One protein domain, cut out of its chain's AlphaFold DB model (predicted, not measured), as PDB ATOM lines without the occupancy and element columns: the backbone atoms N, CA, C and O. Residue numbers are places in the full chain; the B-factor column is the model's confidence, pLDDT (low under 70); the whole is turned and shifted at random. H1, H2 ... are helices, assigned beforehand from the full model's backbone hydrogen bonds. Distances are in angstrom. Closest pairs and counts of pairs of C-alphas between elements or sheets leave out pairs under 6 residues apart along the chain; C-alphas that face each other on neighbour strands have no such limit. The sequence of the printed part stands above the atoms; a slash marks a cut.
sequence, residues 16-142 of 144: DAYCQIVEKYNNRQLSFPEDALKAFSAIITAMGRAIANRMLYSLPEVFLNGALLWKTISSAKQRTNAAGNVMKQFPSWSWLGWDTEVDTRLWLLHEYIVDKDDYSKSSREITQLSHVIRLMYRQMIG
ATOM      1  N   ASP A  16     -21.147  -4.300  -0.136       87.12
ATOM      2  CA  ASP A  16     -21.784  -4.542   1.166       87.12
ATOM      3  C   ASP A  16     -23.019  -3.662   1.405       87.12
ATOM      4  O   ASP A  16     -24.067  -4.142   1.842       87.12
ATOM      5  N   ALA A  17     -22.926  -2.364   1.101       88.50
ATOM      6  CA  ALA A  17     -24.054  -1.452   1.264       88.50
ATOM      7  C   ALA A  17     -25.177  -1.784   0.275       88.50
ATOM      8  O   ALA A  17     -26.352  -1.769   0.641       88.50
ATOM      9  N   TYR A  18     -24.820  -2.125  -0.964       90.31
ATOM     10  CA  TYR A  18     -25.771  -2.567  -1.974       90.31
ATOM     11  C   TYR A  18     -26.512  -3.841  -1.544       90.31
ATOM     12  O   TYR A  18     -27.742  -3.865  -1.584       90.31
ATOM     13  N   CYS A  19     -25.787  -4.855  -1.069       91.31
ATOM     14  CA  CYS A  19     -26.330  -6.091  -0.512       91.31
ATOM     15  C   CYS A  19     -27.365  -5.799   0.581       91.31
ATOM     16  O   CYS A  19     -28.521  -6.204   0.469       91.31
ATOM     17  N   GLN A  20     -27.002  -4.979   1.573       91.69
ATOM     18  CA  GLN A  20     -27.918  -4.590   2.649       91.69
ATOM     19  C   GLN A  20     -29.164  -3.853   2.141       91.69
ATOM     20  O   GLN A  20     -30.250  -4.012   2.699       91.69
ATOM     21  N   ILE A  21     -29.024  -3.013   1.111       93.62
ATOM     22  CA  ILE A  21     -30.153  -2.303   0.501       93.62
ATOM     23  C   ILE A  21     -31.081  -3.290  -0.209       93.62
ATOM     24  O   ILE A  21     -32.293  -3.185  -0.028       93.62
ATOM     25  N   VAL A  22     -30.544  -4.243  -0.977       94.06
ATOM     26  CA  VAL A  22     -31.328  -5.284  -1.663       94.06
ATOM     27  C   VAL A  22     -32.111  -6.122  -0.657       94.06
ATOM     28  O   VAL A  22     -33.332  -6.225  -0.774       94.06
ATOM     29  N   GLU A  23     -31.432  -6.645   0.364       92.25
ATOM     30  CA  GLU A  23     -32.033  -7.474   1.415       92.25
ATOM     31  C   GLU A  23     -33.164  -6.727   2.132       92.25
ATOM     32  O   GLU A  23     -34.291  -7.215   2.243       92.25
ATOM     33  N   LYS A  24     -32.907  -5.479   2.546       92.88
ATOM     34  CA  LYS A  24     -33.915  -4.640   3.208       92.88
ATOM     35  C   LYS A  24     -35.048  -4.224   2.285       92.88
ATOM     36  O   LYS A  24     -36.144  -3.978   2.779       92.88
ATOM     37  N   TYR A  25     -34.791  -4.035   0.994       94.44
ATOM     38  CA  TYR A  25     -35.805  -3.595   0.046       94.44
ATOM     39  C   TYR A  25     -36.759  -4.729  -0.308       94.44
ATOM     40  O   TYR A  25     -37.970  -4.520  -0.274       94.44
ATOM     41  N   ASN A  26     -36.238  -5.922  -0.604       91.19
ATOM     42  CA  ASN A  26     -37.084  -7.029  -1.044       91.19
ATOM     43  C   ASN A  26     -37.947  -7.609   0.086       91.19
ATOM     44  O   ASN A  26     -39.002  -8.163  -0.193       91.19
ATOM     45  N   ASN A  27     -37.570  -7.374   1.348       89.81
ATOM     46  CA  ASN A  27     -38.394  -7.672   2.525       89.81
ATOM     47  C   ASN A  27     -39.561  -6.685   2.750       89.81
ATOM     48  O   ASN A  27     -40.338  -6.852   3.691       89.81
ATOM     49  N   ARG A  28     -39.699  -5.629   1.937       90.44
ATOM     50  CA  ARG A  28     -40.785  -4.648   2.085       90.44
ATOM     51  C   ARG A  28     -42.043  -5.091   1.354       90.44
ATOM     52  O   ARG A  28     -42.000  -5.464   0.185       90.44
ATOM     53  N   GLN A  29     -43.183  -4.872   1.999       89.12
ATOM     54  CA  GLN A  29     -44.480  -4.880   1.329       89.12
ATOM     55  C   GLN A  29     -44.657  -3.562   0.571       89.12
ATOM     56  O   GLN A  29     -44.797  -2.496   1.173       89.12
ATOM     57  N   LEU A  30     -44.598  -3.623  -0.758       89.81
ATOM     58  CA  LEU A  30     -44.768  -2.450  -1.611       89.81
ATOM     59  C   LEU A  30     -46.257  -2.166  -1.821       89.81
ATOM     60  O   LEU A  30     -47.000  -3.057  -2.218       89.81
ATOM     61  N   SER A  31     -46.673  -0.911  -1.630       90.56
ATOM     62  CA  SER A  31     -48.038  -0.474  -1.961       90.56
ATOM     63  C   SER A  31     -48.320  -0.546  -3.464       90.56
ATOM     64  O   SER A  31     -49.436  -0.867  -3.856       90.56
ATOM     65  N   PHE A  32     -47.296  -0.289  -4.286       91.69
ATOM     66  CA  PHE A  32     -47.348  -0.346  -5.749       91.69
ATOM     67  C   PHE A  32     -46.208  -1.235  -6.271       91.69
ATOM     68  O   PHE A  32     -45.123  -0.733  -6.583       91.69
ATOM     69  N   PRO A  33     -46.394  -2.568  -6.315       91.94
ATOM     70  CA  PRO A  33     -45.369  -3.496  -6.798       91.94
ATOM     71  C   PRO A  33     -44.905  -3.204  -8.235       91.94
ATOM     72  O   PRO A  33     -43.736  -3.415  -8.548       91.94
ATOM     73  N   GLU A  34     -45.788  -2.662  -9.080       91.62
ATOM     74  CA  GLU A  34     -45.518  -2.133 -10.428       91.62
ATOM     75  C   GLU A  34     -44.355  -1.148 -10.501       91.62
ATOM     76  O   GLU A  34     -43.565  -1.207 -11.444       91.62
ATOM     77  N   ASP A  35     -44.191  -0.322  -9.474       93.88
ATOM     78  CA  ASP A  35     -43.144   0.687  -9.420       93.88
ATOM     79  C   ASP A  35     -41.832   0.153  -8.836       93.88
ATOM     80  O   ASP A  35     -40.891   0.926  -8.658       93.88
ATOM     81  N   ALA A  36     -41.711  -1.153  -8.560       94.56
ATOM     82  CA  ALA A  36     -40.560  -1.702  -7.844       94.56
ATOM     83  C   ALA A  36     -39.209  -1.342  -8.486       94.56
ATOM     84  O   ALA A  36     -38.269  -0.993  -7.772       94.56
ATOM     85  N   LEU A  37     -39.107  -1.376  -9.819       94.81
ATOM     86  CA  LEU A  37     -37.877  -0.998 -10.526       94.81
ATOM     87  C   LEU A  37     -37.574   0.494 -10.389       94.81
ATOM     88  O   LEU A  37     -36.437   0.876 -10.117       94.81
ATOM     89  N   LYS A  38     -38.594   1.339 -10.543       94.50
ATOM     90  CA  LYS A  38     -38.466   2.794 -10.429       94.50
ATOM     91  C   LYS A  38     -38.096   3.205  -9.002       94.50
ATOM     92  O   LYS A  38     -37.179   4.001  -8.809       94.50
ATOM     93  N   ALA A  39     -38.766   2.627  -8.009       94.44
ATOM     94  CA  ALA A  39     -38.514   2.870  -6.597       94.44
ATOM     95  C   ALA A  39     -37.105   2.418  -6.191       94.44
ATOM     96  O   ALA A  39     -36.374   3.183  -5.560       94.44
ATOM     97  N   PHE A  40     -36.678   1.223  -6.610       94.75
ATOM     98  CA  PHE A  40     -35.326   0.756  -6.316       94.75
ATOM     99  C   PHE A  40     -34.253   1.591  -7.025       94.75
ATOM    100  O   PHE A  40     -33.257   1.970  -6.412       94.75
ATOM    101  N   SER A  41     -34.474   1.953  -8.293       92.50
ATOM    102  CA  SER A  41     -33.570   2.830  -9.047       92.50
ATOM    103  C   SER A  41     -33.364   4.172  -8.339       92.50
ATOM    104  O   SER A  41     -32.230   4.644  -8.248       92.50
ATOM    105  N   ALA A  42     -34.412   4.755  -7.750       92.69
ATOM    106  CA  ALA A  42     -34.295   5.989  -6.974       92.69
ATOM    107  C   ALA A  42     -33.396   5.823  -5.733       92.69
ATOM    108  O   ALA A  42     -32.548   6.678  -5.473       92.69
ATOM    109  N   ILE A  43     -33.521   4.704  -5.009       93.31
ATOM    110  CA  ILE A  43     -32.668   4.389  -3.849       93.31
ATOM    111  C   ILE A  43     -31.202   4.269  -4.280       93.31
ATOM    112  O   ILE A  43     -30.325   4.902  -3.695       93.31
ATOM    113  N   ILE A  44     -30.930   3.503  -5.338       90.44
ATOM    114  CA  ILE A  44     -29.564   3.329  -5.851       90.44
ATOM    115  C   ILE A  44     -28.999   4.639  -6.405       90.44
ATOM    116  O   ILE A  44     -27.822   4.935  -6.218       90.44
ATOM    117  N   THR A  45     -29.830   5.475  -7.022       88.81
ATOM    118  CA  THR A  45     -29.417   6.803  -7.498       88.81
ATOM    119  C   THR A  45     -28.939   7.688  -6.349       88.81
ATOM    120  O   THR A  45     -27.957   8.414  -6.521       88.81
ATOM    121  N   ALA A  46     -29.581   7.603  -5.179       88.12
ATOM    122  CA  ALA A  46     -29.142   8.306  -3.974       88.12
ATOM    123  C   ALA A  46     -27.806   7.765  -3.429       88.12
ATOM    124  O   ALA A  46     -27.025   8.535  -2.875       88.12
ATOM    125  N   MET A  47     -27.513   6.476  -3.633       81.94
ATOM    126  CA  MET A  47     -26.211   5.871  -3.312       81.94
ATOM    127  C   MET A  47     -25.109   6.309  -4.296       81.94
ATOM    128  O   MET A  47     -23.949   6.445  -3.914       81.94
ATOM    129  N   GLY A  48     -25.465   6.561  -5.559       81.69
ATOM    130  CA  GLY A  48     -24.573   7.140  -6.559       81.69
ATOM    131  C   GLY A  48     -25.107   7.007  -7.986       81.69
ATOM    132  O   GLY A  48     -25.337   5.905  -8.482       81.69
ATOM    133  N   ARG A  49     -25.226   8.132  -8.705       72.06
ATOM    134  CA  ARG A  49     -25.773   8.164 -10.081       72.06
ATOM    135  C   ARG A  49     -24.998   7.289 -11.072       72.06
ATOM    136  O   ARG A  49     -25.603   6.648 -11.924       72.06
ATOM    137  N   ALA A  50     -23.671   7.239 -10.951       73.69
ATOM    138  CA  ALA A  50     -22.828   6.415 -11.820       73.69
ATOM    139  C   ALA A  50     -23.116   4.911 -11.667       73.69
ATOM    140  O   ALA A  50     -22.996   4.166 -12.634       73.69
ATOM    141  N   ILE A  51     -23.521   4.481 -10.468       72.19
ATOM    142  CA  ILE A  51     -23.895   3.095 -10.176       72.19
ATOM    143  C   ILE A  51     -25.273   2.813 -10.773       72.19
ATOM    144  O   ILE A  51     -25.429   1.844 -11.508       72.19
ATOM    145  N   ALA A  52     -26.248   3.693 -10.519       75.81
ATOM    146  CA  ALA A  52     -27.626   3.535 -10.987       75.81
ATOM    147  C   ALA A  52     -27.741   3.389 -12.512       75.81
ATOM    148  O   ALA A  52     -28.537   2.584 -12.989       75.81
ATOM    149  N   ASN A  53     -26.915   4.116 -13.268       76.88
ATOM    150  CA  ASN A  53     -26.918   4.067 -14.732       76.88
ATOM    151  C   ASN A  53     -26.373   2.753 -15.319       76.88
ATOM    152  O   ASN A  53     -26.483   2.547 -16.523       76.88
ATOM    153  N   ARG A  54     -25.773   1.879 -14.504       84.19
ATOM    154  CA  ARG A  54     -25.163   0.609 -14.937       84.19
ATOM    155  C   ARG A  54     -25.855  -0.588 -14.289       84.19
ATOM    156  O   ARG A  54     -25.202  -1.534 -13.848       84.19
ATOM    157  N   MET A  55     -27.181  -0.506 -14.176       88.06
ATOM    158  CA  MET A  55     -28.027  -1.537 -13.578       88.06
ATOM    159  C   MET A  55     -28.986  -2.116 -14.624       88.06
ATOM    160  O   MET A  55     -29.685  -1.382 -15.315       88.06
ATOM    161  N   LEU A  56     -29.085  -3.438 -14.674       91.12
ATOM    162  CA  LEU A  56     -30.046  -4.204 -15.454       91.12
ATOM    163  C   LEU A  56     -31.084  -4.799 -14.504       91.12
ATOM    164  O   LEU A  56     -30.772  -5.709 -13.747       91.12
ATOM    165  N   TYR A  57     -32.314  -4.276 -14.512       92.81
ATOM    166  CA  TYR A  57     -33.393  -4.728 -13.617       92.81
ATOM    167  C   TYR A  57     -32.948  -4.866 -12.153       92.81
ATOM    168  O   TYR A  57     -33.149  -5.905 -11.528       92.81
ATOM    169  N   SER A  58     -32.307  -3.825 -11.619       92.00
ATOM    170  CA  SER A  58     -31.757  -3.819 -10.258       92.00
ATOM    171  C   SER A  58     -30.646  -4.845 -10.015       92.00
ATOM    172  O   SER A  58     -30.430  -5.233  -8.877       92.00
ATOM    173  N   LEU A  59     -29.925  -5.278 -11.050       91.94
ATOM    174  CA  LEU A  59     -28.673  -6.024 -10.941       91.94
ATOM    175  C   LEU A  59     -27.533  -5.236 -11.600       91.94
ATOM    176  O   LEU A  59     -27.765  -4.570 -12.600       91.94
ATOM    177  N   PRO A  60     -26.297  -5.297 -11.102       88.50
ATOM    178  CA  PRO A  60     -25.193  -4.486 -11.611       88.50
ATOM    179  C   PRO A  60     -24.614  -5.096 -12.876       88.50
ATOM    180  O   PRO A  60     -24.223  -6.259 -12.872       88.50
ATOM    181  N   GLU A  61     -24.490  -4.309 -13.939       85.06
ATOM    182  CA  GLU A  61     -23.981  -4.790 -15.226       85.06
ATOM    183  C   GLU A  61     -22.525  -5.276 -15.119       85.06
ATOM    184  O   GLU A  61     -22.186  -6.366 -15.572       85.06
ATOM    185  N   VAL A  62     -21.674  -4.507 -14.433       78.12
ATOM    186  CA  VAL A  62     -20.232  -4.788 -14.282       78.12
ATOM    187  C   VAL A  62     -19.916  -6.062 -13.489       78.12
ATOM    188  O   VAL A  62     -18.805  -6.577 -13.571       78.12
ATOM    189  N   PHE A  63     -20.881  -6.565 -12.718       76.38
ATOM    190  CA  PHE A  63     -20.755  -7.724 -11.831       76.38
ATOM    191  C   PHE A  63     -21.891  -8.739 -12.082       76.38
ATOM    192  O   PHE A  63     -22.173  -9.607 -11.259       76.38
ATOM    193  N   LEU A  64     -22.544  -8.681 -13.249       83.56
ATOM    194  CA  LEU A  64     -23.779  -9.429 -13.495       83.56
ATOM    195  C   LEU A  64     -23.627 -10.936 -13.240       83.56
ATOM    196  O   LEU A  64     -24.486 -11.532 -12.599       83.56
ATOM    197  N   ASN A  65     -22.509 -11.536 -13.660       81.31
ATOM    198  CA  ASN A  65     -22.241 -12.966 -13.473       81.31
ATOM    199  C   ASN A  65     -22.330 -13.410 -12.006       81.31
ATOM    200  O   ASN A  65     -22.922 -14.446 -11.717       81.31
ATOM    201  N   GLY A  66     -21.771 -12.621 -11.085       83.56
ATOM    202  CA  GLY A  66     -21.871 -12.896  -9.655       83.56
ATOM    203  C   GLY A  66     -23.212 -12.447  -9.075       83.56
ATOM    204  O   GLY A  66     -23.771 -13.127  -8.219       83.56
ATOM    205  N   ALA A  67     -23.783 -11.354  -9.582       86.88
ATOM    206  CA  ALA A  67     -25.067 -10.830  -9.127       86.88
ATOM    207  C   ALA A  67     -26.241 -11.779  -9.431       86.88
ATOM    208  O   ALA A  67     -27.236 -11.807  -8.709       86.88
ATOM    209  N   LEU A  68     -26.114 -12.613 -10.464       88.06
ATOM    210  CA  LEU A  68     -27.073 -13.671 -10.793       88.06
ATOM    211  C   LEU A  68     -27.088 -14.824  -9.773       88.06
ATOM    212  O   LEU A  68     -27.996 -15.646  -9.815       88.06
ATOM    213  N   LEU A  69     -26.133 -14.881  -8.839       86.94
ATOM    214  CA  LEU A  69     -26.045 -15.918  -7.801       86.94
ATOM    215  C   LEU A  69     -26.957 -15.668  -6.592       86.94
ATOM    216  O   LEU A  69     -26.770 -16.284  -5.540       86.94
ATOM    217  N   TRP A  70     -27.905 -14.738  -6.706       88.31
ATOM    218  CA  TRP A  70     -28.853 -14.476  -5.633       88.31
ATOM    219  C   TRP A  70     -29.693 -15.718  -5.344       88.31
ATOM    220  O   TRP A  70     -29.982 -16.526  -6.229       88.31
ATOM    221  N   LYS A  71     -30.082 -15.873  -4.080       84.56
ATOM    222  CA  LYS A  71     -30.918 -16.987  -3.630       84.56
ATOM    223  C   LYS A  71     -32.108 -16.466  -2.860       84.56
ATOM    224  O   LYS A  71     -32.117 -15.332  -2.392       84.56
ATOM    225  N   THR A  72     -33.072 -17.344  -2.677       84.88
ATOM    226  CA  THR A  72     -34.265 -17.096  -1.883       84.88
ATOM    227  C   THR A  72     -34.064 -17.765  -0.531       84.88
ATOM    228  O   THR A  72     -33.732 -18.951  -0.485       84.88
ATOM    229  N   ILE A  73     -34.243 -17.037   0.570       78.12
ATOM    230  CA  ILE A  73     -34.138 -17.626   1.918       78.12
ATOM    231  C   ILE A  73     -35.390 -18.455   2.243       78.12
ATOM    232  O   ILE A  73     -35.324 -19.451   2.960       78.12
ATOM    233  N   SER A  74     -36.528 -18.083   1.660       77.75
ATOM    234  CA  SER A  74     -37.833 -18.712   1.867       77.75
ATOM    235  C   SER A  74     -38.510 -19.053   0.536       77.75
ATOM    236  O   SER A  74     -37.933 -18.878  -0.539       77.75
ATOM    237  N   SER A  75     -39.739 -19.580   0.589       79.94
ATOM    238  CA  SER A  75     -40.530 -19.861  -0.611       79.94
ATOM    239  C   SER A  75     -40.704 -18.596  -1.451       79.94
ATOM    240  O   SER A  75     -41.381 -17.659  -1.037       79.94
ATOM    241  N   ALA A  76     -40.118 -18.586  -2.644       81.69
ATOM    242  CA  ALA A  76     -40.210 -17.452  -3.542       81.69
ATOM    243  C   ALA A  76     -41.442 -17.531  -4.431       81.69
ATOM    244  O   ALA A  76     -41.708 -18.542  -5.086       81.69
ATOM    245  N   LYS A  77     -42.181 -16.426  -4.474       87.44
ATOM    246  CA  LYS A  77     -43.281 -16.219  -5.408       87.44
ATOM    247  C   LYS A  77     -42.897 -15.111  -6.368       87.44
ATOM    248  O   LYS A  77     -42.210 -14.164  -5.988       87.44
ATOM    249  N   GLN A  78     -43.332 -15.231  -7.615       89.81
ATOM    250  CA  GLN A  78     -43.196 -14.122  -8.549       89.81
ATOM    251  C   GLN A  78     -44.011 -12.941  -8.031       89.81
ATOM    252  O   GLN A  78     -45.134 -13.114  -7.555       89.81
ATOM    253  N   ARG A  79     -43.429 -11.748  -8.117       90.94
ATOM    254  CA  ARG A  79     -44.063 -10.510  -7.687       90.94
ATOM    255  C   ARG A  79     -45.338 -10.298  -8.500       90.94
ATOM    256  O   ARG A  79     -45.340 -10.437  -9.729       90.94
ATOM    257  N   THR A  80     -46.422  -9.978  -7.808       93.50
ATOM    258  CA  THR A  80     -47.719  -9.685  -8.419       93.50
ATOM    259  C   THR A  80     -48.053  -8.209  -8.278       93.50
ATOM    260  O   THR A  80     -47.632  -7.565  -7.320       93.50
ATOM    261  N   ASN A  81     -48.832  -7.674  -9.213       91.81
ATOM    262  CA  ASN A  81     -49.415  -6.341  -9.065       91.81
ATOM    263  C   ASN A  81     -50.557  -6.341  -8.030       91.81
ATOM    264  O   ASN A  81     -50.933  -7.391  -7.503       91.81
ATOM    265  N   ALA A  82     -51.152  -5.171  -7.778       87.56
ATOM    266  CA  ALA A  82     -52.276  -5.023  -6.846       87.56
ATOM    267  C   ALA A  82     -53.502  -5.903  -7.182       87.56
ATOM    268  O   ALA A  82     -54.286  -6.235  -6.298       87.56
ATOM    269  N   ALA A  83     -53.656  -6.318  -8.445       90.06
ATOM    270  CA  ALA A  83     -54.718  -7.217  -8.895       90.06
ATOM    271  C   ALA A  83     -54.353  -8.715  -8.776       90.06
ATOM    272  O   ALA A  83     -55.114  -9.565  -9.230       90.06
ATOM    273  N   GLY A  84     -53.189  -9.054  -8.210       89.69
ATOM    274  CA  GLY A  84     -52.723 -10.437  -8.050       89.69
ATOM    275  C   GLY A  84     -52.139 -11.064  -9.321       89.69
ATOM    276  O   GLY A  84     -51.823 -12.251  -9.330       89.69
ATOM    277  N   ASN A  85     -51.955 -10.290 -10.394       92.56
ATOM    278  CA  ASN A  85     -51.377 -10.795 -11.637       92.56
ATOM    279  C   ASN A  85     -49.850 -10.771 -11.577       92.56
ATOM    280  O   ASN A  85     -49.258  -9.760 -11.193       92.56
ATOM    281  N   VAL A  86     -49.216 -11.860 -12.019       91.88
ATOM    282  CA  VAL A  86     -47.755 -11.960 -12.142       91.88
ATOM    283  C   VAL A  86     -47.210 -10.856 -13.041       91.88
ATOM    284  O   VAL A  86     -47.678 -10.643 -14.163       91.88
ATOM    285  N   MET A  87     -46.170 -10.192 -12.557       91.31
ATOM    286  CA  MET A  87     -45.515  -9.085 -13.235       91.31
ATOM    287  C   MET A  87     -44.518  -9.570 -14.287       91.31
ATOM    288  O   MET A  87     -43.331  -9.743 -14.023       91.31
ATOM    289  N   LYS A  88     -45.005  -9.771 -15.514       88.25
ATOM    290  CA  LYS A  88     -44.200 -10.276 -16.641       88.25
ATOM    291  C   LYS A  88     -43.129  -9.301 -17.143       88.25
ATOM    292  O   LYS A  88     -42.258  -9.713 -17.899       88.25
ATOM    293  N   GLN A  89     -43.190  -8.026 -16.755       89.31
ATOM    294  CA  GLN A  89     -42.172  -7.036 -17.113       89.31
ATOM    295  C   GLN A  89     -40.846  -7.242 -16.376       89.31
ATOM    296  O   GLN A  89     -39.834  -6.675 -16.779       89.31
ATOM    297  N   PHE A  90     -40.842  -8.011 -15.282       90.69
ATOM    298  CA  PHE A  90     -39.615  -8.338 -14.576       90.69
ATOM    299  C   PHE A  90     -39.056  -9.662 -15.087       90.69
ATOM    300  O   PHE A  90     -39.781 -10.660 -15.125       90.69
ATOM    301  N   PRO A  91     -37.772  -9.701 -15.470       90.50
ATOM    302  CA  PRO A  91     -37.161 -10.942 -15.894       90.50
ATOM    303  C   PRO A  91     -37.047 -11.911 -14.716       90.50
ATOM    304  O   PRO A  91     -36.716 -11.518 -13.597       90.50
ATOM    305  N   SER A  92     -37.241 -13.198 -14.995       84.44
ATOM    306  CA  SER A  92     -37.143 -14.290 -14.014       84.44
ATOM    307  C   SER A  92     -35.779 -14.366 -13.318       84.44
ATOM    308  O   SER A  92     -35.698 -14.814 -12.177       84.44
ATOM    309  N   TRP A  93     -34.717 -13.907 -13.983       88.38
ATOM    310  CA  TRP A  93     -33.347 -13.898 -13.469       88.38
ATOM    311  C   TRP A  93     -33.021 -12.712 -12.554       88.38
ATOM    312  O   TRP A  93     -31.958 -12.709 -11.936       88.38
ATOM    313  N   SER A  94     -33.901 -11.713 -12.440       92.00
ATOM    314  CA  SER A  94     -33.725 -10.614 -11.489       92.00
ATOM    315  C   SER A  94     -34.471 -10.905 -10.194       92.00
ATOM    316  O   SER A  94     -35.669 -11.181 -10.221       92.00
ATOM    317  N   TRP A  95     -33.789 -10.749  -9.055       92.81
ATOM    318  CA  TRP A  95     -34.391 -10.851  -7.721       92.81
ATOM    319  C   TRP A  95     -35.586  -9.899  -7.542       92.81
ATOM    320  O   TRP A  95     -36.511 -10.200  -6.795       92.81
ATOM    321  N   LEU A  96     -35.611  -8.777  -8.272       93.19
ATOM    322  CA  LEU A  96     -36.666  -7.766  -8.201       93.19
ATOM    323  C   LEU A  96     -38.040  -8.318  -8.610       93.19
ATOM    324  O   LEU A  96     -39.077  -7.864  -8.118       93.19
ATOM    325  N   GLY A  97     -38.043  -9.312  -9.502       92.12
ATOM    326  CA  GLY A  97     -39.242 -10.002  -9.965       92.12
ATOM    327  C   GLY A  97     -39.852 -10.952  -8.939       92.12
ATOM    328  O   GLY A  97     -40.885 -11.553  -9.228       92.12
ATOM    329  N   TRP A  98     -39.251 -11.094  -7.757       91.31
ATOM    330  CA  TRP A  98     -39.661 -12.055  -6.741       91.31
ATOM    331  C   TRP A  98     -40.010 -11.354  -5.432       91.31
ATOM    332  O   TRP A  98     -39.339 -10.414  -5.005       91.31
ATOM    333  N   ASP A  99     -41.074 -11.830  -4.796       89.38
ATOM    334  CA  ASP A  99     -41.494 -11.422  -3.460       89.38
ATOM    335  C   ASP A  99     -40.971 -12.452  -2.455       89.38
ATOM    336  O   ASP A  99     -41.563 -13.514  -2.243       89.38
ATOM    337  N   THR A 100     -39.757 -12.211  -1.964       87.00
ATOM    338  CA  THR A 100     -39.018 -13.142  -1.108       87.00
ATOM    339  C   THR A 100     -37.853 -12.437  -0.431       87.00
ATOM    340  O   THR A 100     -37.349 -11.422  -0.911       87.00
ATOM    341  N   GLU A 101     -37.374 -13.013   0.658       88.31
ATOM    342  CA  GLU A 101     -36.117 -12.586   1.245       88.31
ATOM    343  C   GLU A 101     -34.953 -13.051   0.355       88.31
ATOM    344  O   GLU A 101     -34.822 -14.237   0.036       88.31
ATOM    345  N   VAL A 102     -34.130 -12.093  -0.072       90.31
ATOM    346  CA  VAL A 102     -32.990 -12.332  -0.964       90.31
ATOM    347  C   VAL A 102     -31.746 -12.570  -0.126       90.31
ATOM    348  O   VAL A 102     -31.447 -11.788   0.764       90.31
ATOM    349  N   ASP A 103     -30.997 -13.621  -0.437       86.75
ATOM    350  CA  ASP A 103     -29.679 -13.884   0.134       86.75
ATOM    351  C   ASP A 103     -28.587 -13.383  -0.809       86.75
ATOM    352  O   ASP A 103     -28.416 -13.913  -1.916       86.75
ATOM    353  N   THR A 104     -27.828 -12.385  -0.361       89.12
ATOM    354  CA  THR A 104     -26.751 -11.772  -1.147       89.12
ATOM    355  C   THR A 104     -25.357 -12.280  -0.769       89.12
ATOM    356  O   THR A 104     -24.364 -11.857  -1.360       89.12
ATOM    357  N   ARG A 105     -25.236 -13.247   0.155       84.50
ATOM    358  CA  ARG A 105     -23.932 -13.741   0.647       84.50
ATOM    359  C   ARG A 105     -23.018 -14.265  -0.459       84.50
ATOM    360  O   ARG A 105     -21.804 -14.098  -0.382       84.50
ATOM    361  N   LEU A 106     -23.585 -14.881  -1.500       84.56
ATOM    362  CA  LEU A 106     -22.785 -15.334  -2.642       84.56
ATOM    363  C   LEU A 106     -22.208 -14.191  -3.467       84.56
ATOM    364  O   LEU A 106     -21.199 -14.400  -4.131       84.56
ATOM    365  N   TRP A 107     -22.801 -13.000  -3.423       87.56
ATOM    366  CA  TRP A 107     -22.256 -11.855  -4.136       87.56
ATOM    367  C   TRP A 107     -20.945 -11.398  -3.505       87.56
ATOM    368  O   TRP A 107     -19.946 -11.254  -4.207       87.56
ATOM    369  N   LEU A 108     -20.934 -11.283  -2.174       82.62
ATOM    370  CA  LEU A 108     -19.742 -10.953  -1.389       82.62
ATOM    371  C   LEU A 108     -18.655 -12.023  -1.547       82.62
ATOM    372  O   LEU A 108     -17.486 -11.705  -1.755       82.62
ATOM    373  N   LEU A 109     -19.040 -13.305  -1.501       79.44
ATOM    374  CA  LEU A 109     -18.101 -14.407  -1.708       79.44
ATOM    375  C   LEU A 109     -17.513 -14.397  -3.126       79.44
ATOM    376  O   LEU A 109     -16.319 -14.631  -3.291       79.44
ATOM    377  N   HIS A 110     -18.332 -14.114  -4.142       79.88
ATOM    378  CA  HIS A 110     -17.863 -14.014  -5.519       79.88
ATOM    379  C   HIS A 110     -16.864 -12.865  -5.684       79.88
ATOM    380  O   HIS A 110     -15.823 -13.069  -6.300       79.88
ATOM    381  N   GLU A 111     -17.140 -11.679  -5.132       75.75
ATOM    382  CA  GLU A 111     -16.181 -10.565  -5.164       75.75
ATOM    383  C   GLU A 111     -14.863 -10.946  -4.471       75.75
ATOM    384  O   GLU A 111     -13.798 -10.766  -5.057       75.75
ATOM    385  N   TYR A 112     -14.926 -11.571  -3.289       71.38
ATOM    386  CA  TYR A 112     -13.737 -12.027  -2.562       71.38
ATOM    387  C   TYR A 112     -12.901 -13.055  -3.345       71.38
ATOM    388  O   TYR A 112     -11.675 -12.974  -3.361       71.38
ATOM    389  N   ILE A 113     -13.544 -14.033  -3.993       69.44
ATOM    390  CA  ILE A 113     -12.852 -15.062  -4.786       69.44
ATOM    391  C   ILE A 113     -12.189 -14.447  -6.021       69.44
ATOM    392  O   ILE A 113     -11.056 -14.808  -6.340       69.44
ATOM    393  N   VAL A 114     -12.884 -13.535  -6.707       68.94
ATOM    394  CA  VAL A 114     -12.356 -12.854  -7.897       68.94
ATOM    395  C   VAL A 114     -11.181 -11.942  -7.536       68.94
ATOM    396  O   VAL A 114     -10.197 -11.934  -8.265       68.94
ATOM    397  N   ASP A 115     -11.234 -11.235  -6.403       67.06
ATOM    398  CA  ASP A 115     -10.130 -10.381  -5.924       67.06
ATOM    399  C   ASP A 115      -8.861 -11.185  -5.567       67.06
ATOM    400  O   ASP A 115      -7.749 -10.668  -5.632       67.06
ATOM    401  N   LYS A 116      -9.008 -12.467  -5.204       59.75
ATOM    402  CA  LYS A 116      -7.918 -13.323  -4.703       59.75
ATOM    403  C   LYS A 116      -7.213 -14.177  -5.763       59.75
ATOM    404  O   LYS A 116      -6.324 -14.938  -5.386       59.75
ATOM    405  N   ASP A 117      -7.585 -14.082  -7.041       55.75
ATOM    406  CA  ASP A 117      -6.961 -14.820  -8.156       55.75
ATOM    407  C   ASP A 117      -6.777 -16.343  -7.912       55.75
ATOM    408  O   ASP A 117      -5.855 -16.971  -8.430       55.75
ATOM    409  N   ASP A 118      -7.685 -16.994  -7.166       55.66
ATOM    410  CA  ASP A 118      -7.729 -18.468  -7.045       55.66
ATOM    411  C   ASP A 118      -8.942 -19.049  -7.790       55.66
ATOM    412  O   ASP A 118      -9.780 -19.774  -7.248       55.66
ATOM    413  N   TYR A 119      -9.033 -18.737  -9.089       52.03
ATOM    414  CA  TYR A 119      -9.999 -19.345 -10.017       52.03
ATOM    415  C   TYR A 119      -9.880 -20.882 -10.071       52.03
ATOM    416  O   TYR A 119     -10.836 -21.578 -10.425       52.03
ATOM    417  N   SER A 120      -8.709 -21.423  -9.710       50.41
ATOM    418  CA  SER A 120      -8.381 -22.844  -9.840       50.41
ATOM    419  C   SER A 120      -9.178 -23.737  -8.882       50.41
ATOM    420  O   SER A 120      -9.622 -24.817  -9.278       50.41
ATOM    421  N   LYS A 121      -9.437 -23.272  -7.649       51.97
ATOM    422  CA  LYS A 121     -10.199 -24.036  -6.644       51.97
ATOM    423  C   LYS A 121     -11.712 -23.872  -6.777       51.97
ATOM    424  O   LYS A 121     -12.442 -24.845  -6.598       51.97
ATOM    425  N   SER A 122     -12.184 -22.688  -7.167       51.53
ATOM    426  CA  SER A 122     -13.620 -22.379  -7.294       51.53
ATOM    427  C   SER A 122     -14.264 -22.952  -8.563       51.53
ATOM    428  O   SER A 122     -15.488 -23.001  -8.681       51.53
ATOM    429  N   SER A 123     -13.452 -23.444  -9.504       46.00
ATOM    430  CA  SER A 123     -13.883 -23.993 -10.796       46.00
ATOM    431  C   SER A 123     -14.948 -25.096 -10.680       46.00
ATOM    432  O   SER A 123     -15.865 -25.153 -11.499       46.00
ATOM    433  N   ARG A 124     -14.916 -25.941  -9.638       48.25
ATOM    434  CA  ARG A 124     -15.904 -27.028  -9.472       48.25
ATOM    435  C   ARG A 124     -17.300 -26.532  -9.075       48.25
ATOM    436  O   ARG A 124     -18.283 -27.052  -9.597       48.25
ATOM    437  N   GLU A 125     -17.395 -25.502  -8.236       51.41
ATOM    438  CA  GLU A 125     -18.677 -24.888  -7.850       51.41
ATOM    439  C   GLU A 125     -19.190 -23.927  -8.936       51.41
ATOM    440  O   GLU A 125     -20.372 -23.938  -9.281       51.41
ATOM    441  N   ILE A 126     -18.284 -23.181  -9.582       48.22
ATOM    442  CA  ILE A 126     -18.596 -22.303 -10.722       48.22
ATOM    443  C   ILE A 126     -19.090 -23.115 -11.930       48.22
ATOM    444  O   ILE A 126     -19.985 -22.671 -12.647       48.22
ATOM    445  N   THR A 127     -18.585 -24.335 -12.146       48.97
ATOM    446  CA  THR A 127     -19.060 -25.209 -13.235       48.97
ATOM    447  C   THR A 127     -20.494 -25.694 -13.002       48.97
ATOM    448  O   THR A 127     -21.264 -25.758 -13.961       48.97
ATOM    449  N   GLN A 128     -20.904 -25.966 -11.757       48.47
ATOM    450  CA  GLN A 128     -22.313 -26.270 -11.452       48.47
ATOM    451  C   GLN A 128     -23.218 -25.050 -11.671       48.47
ATOM    452  O   GLN A 128     -24.294 -25.178 -12.258       48.47
ATOM    453  N   LEU A 129     -22.746 -23.855 -11.309       49.62
ATOM    454  CA  LEU A 129     -23.433 -22.592 -11.595       49.62
ATOM    455  C   LEU A 129     -23.481 -22.277 -13.102       49.62
ATOM    456  O   LEU A 129     -24.446 -21.680 -13.576       49.62
ATOM    457  N   SER A 130     -22.508 -22.752 -13.889       50.84
ATOM    458  CA  SER A 130     -22.436 -22.527 -15.340       50.84
ATOM    459  C   SER A 130     -23.626 -23.106 -16.108       50.84
ATOM    460  O   SER A 130     -24.008 -22.555 -17.139       50.84
ATOM    461  N   HIS A 131     -24.248 -24.182 -15.616       42.09
ATOM    462  CA  HIS A 131     -25.417 -24.766 -16.273       42.09
ATOM    463  C   HIS A 131     -26.655 -23.884 -16.077       42.09
ATOM    464  O   HIS A 131     -27.393 -23.632 -17.026       42.09
ATOM    465  N   VAL A 132     -26.831 -23.335 -14.871       51.09
ATOM    466  CA  VAL A 132     -27.895 -22.372 -14.556       51.09
ATOM    467  C   VAL A 132     -27.675 -21.073 -15.329       51.09
ATOM    468  O   VAL A 132     -28.594 -20.591 -15.983       51.09
ATOM    469  N   ILE A 133     -26.441 -20.563 -15.362       51.38
ATOM    470  CA  ILE A 133     -26.072 -19.373 -16.141       51.38
ATOM    471  C   ILE A 133     -26.331 -19.596 -17.641       51.38
ATOM    472  O   ILE A 133     -26.907 -18.726 -18.286       51.38
ATOM    473  N   ARG A 134     -26.000 -20.769 -18.204       51.44
ATOM    474  CA  ARG A 134     -26.298 -21.115 -19.610       51.44
ATOM    475  C   ARG A 134     -27.798 -21.197 -19.902       51.44
ATOM    476  O   ARG A 134     -28.225 -20.740 -20.960       51.44
ATOM    477  N   LEU A 135     -28.598 -21.746 -18.988       48.31
ATOM    478  CA  LEU A 135     -30.059 -21.791 -19.130       48.31
ATOM    479  C   LEU A 135     -30.686 -20.389 -19.047       48.31
ATOM    480  O   LEU A 135     -31.620 -20.100 -19.793       48.31
ATOM    481  N   MET A 136     -30.132 -19.504 -18.216       54.75
ATOM    482  CA  MET A 136     -30.566 -18.108 -18.092       54.75
ATOM    483  C   MET A 136     -30.154 -17.260 -19.306       54.75
ATOM    484  O   MET A 136     -30.979 -16.520 -19.837       54.75
ATOM    485  N   TYR A 137     -28.926 -17.423 -19.818       50.53
ATOM    486  CA  TYR A 137     -28.467 -16.776 -21.059       50.53
ATOM    487  C   TYR A 137     -29.342 -17.152 -22.261       50.53
ATOM    488  O   TYR A 137     -29.652 -16.303 -23.095       50.53
ATOM    489  N   ARG A 138     -29.809 -18.406 -22.318       50.09
ATOM    490  CA  ARG A 138     -30.736 -18.885 -23.355       50.09
ATOM    491  C   ARG A 138     -32.109 -18.204 -23.297       50.09
ATOM    492  O   ARG A 138     -32.766 -18.100 -24.325       50.09
ATOM    493  N   GLN A 139     -32.540 -17.730 -22.124       49.88
ATOM    494  CA  GLN A 139     -33.749 -16.909 -21.989       49.88
ATOM    495  C   GLN A 139     -33.495 -15.414 -22.242       49.88
ATOM    496  O   GLN A 139     -34.425 -14.718 -22.636       49.88
ATOM    497  N   MET A 140     -32.267 -14.911 -22.050       51.78
ATOM    498  CA  MET A 140     -31.916 -13.500 -22.286       51.78
ATOM    499  C   MET A 140     -31.848 -13.109 -23.768       51.78
ATOM    500  O   MET A 140     -32.151 -11.963 -24.082       51.78
ATOM    501  N   ILE A 141     -31.446 -14.017 -24.665       46.53
ATOM    502  CA  ILE A 141     -31.253 -13.686 -26.093       46.53
ATOM    503  C   ILE A 141     -32.504 -13.966 -26.948       46.53
ATOM    504  O   ILE A 141     -32.628 -13.436 -28.046       46.53
ATOM    505  N   GLY A 142     -33.493 -14.701 -26.429       39.75
ATOM    506  CA  GLY A 142     -34.599 -15.195 -27.256       39.75
ATOM    507  C   GLY A 142     -34.109 -16.208 -28.307       39.75
ATOM    508  O   GLY A 142     -32.904 -16.345 -28.526       39.75
TER     509      GLY A 142
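What this domain is: This is residues 16 to 142 of the 144 residues of an uncharacterized protein of Massariosphaeria phaeospora (UniProt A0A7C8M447). The longest helix, kinked H6, lies on one side of an elongated body and the side-by-side pair H1 and H2, with short H3, on the other, with H4 between H6 and H3. Residues 115 to 120 stick out at one end; the looping stretch 68 to 104 reaches the other. The printed part has 127 residues, with H1 to H6 in chain order and no named strand: all helix, compact, radius of gyration of the C-alphas 15.1 A, spans 48 by 31 by 28 A.

How they stand to each other: Start at H6, residues 119 to 140, with a kink of 60 degrees near residue 126. H5, residues 105 to 115, is close to H6 but not clearly touching, C-alphas 113 and 119 being closest at 7.3 A. H4, residues 61 to 67, touches H5 at a steep tilt of 66 degrees, closest C-alphas 66 and 107, 5.6 A. H1, residues 16 to 26, is close to H5 but not clearly touching, C-alphas 16 and 108 at 7.2 A. H2, residues 33 to 47, runs opposite ways to H1 at a shallow tilt of 21 degrees, close but not clearly touching, closest C-alphas 25 and 40, 7.7 A. H3, residues 49 to 52, touches residues 41 to 45 of H2 alone, closest C-alphas 45 and 52, 5.1 A. H1 and H5 have every O i to N i+4 pair within hydrogen-bond range, H2 9 of 11, H6 13 of 18, H4 1 of 3 beside 3 of 4 O i to N i+3 pairs; H3 is too short.

Where its parts are: Find C-alpha 16 at (-21.784, -4.542, 1.166), where H1 begins, 15.7 A long like H5. H2 spans 21.6 A. H6 runs 25.8 A to C-alpha 140 at (-31.916, -13.500, -22.286).

The domain as a whole: C-alphas 83 and 120, farthest apart, are 48.9 A apart. The printed part has no cut; the link H4 to H5 is long. Residues 113 to 142 have pLDDT under 70.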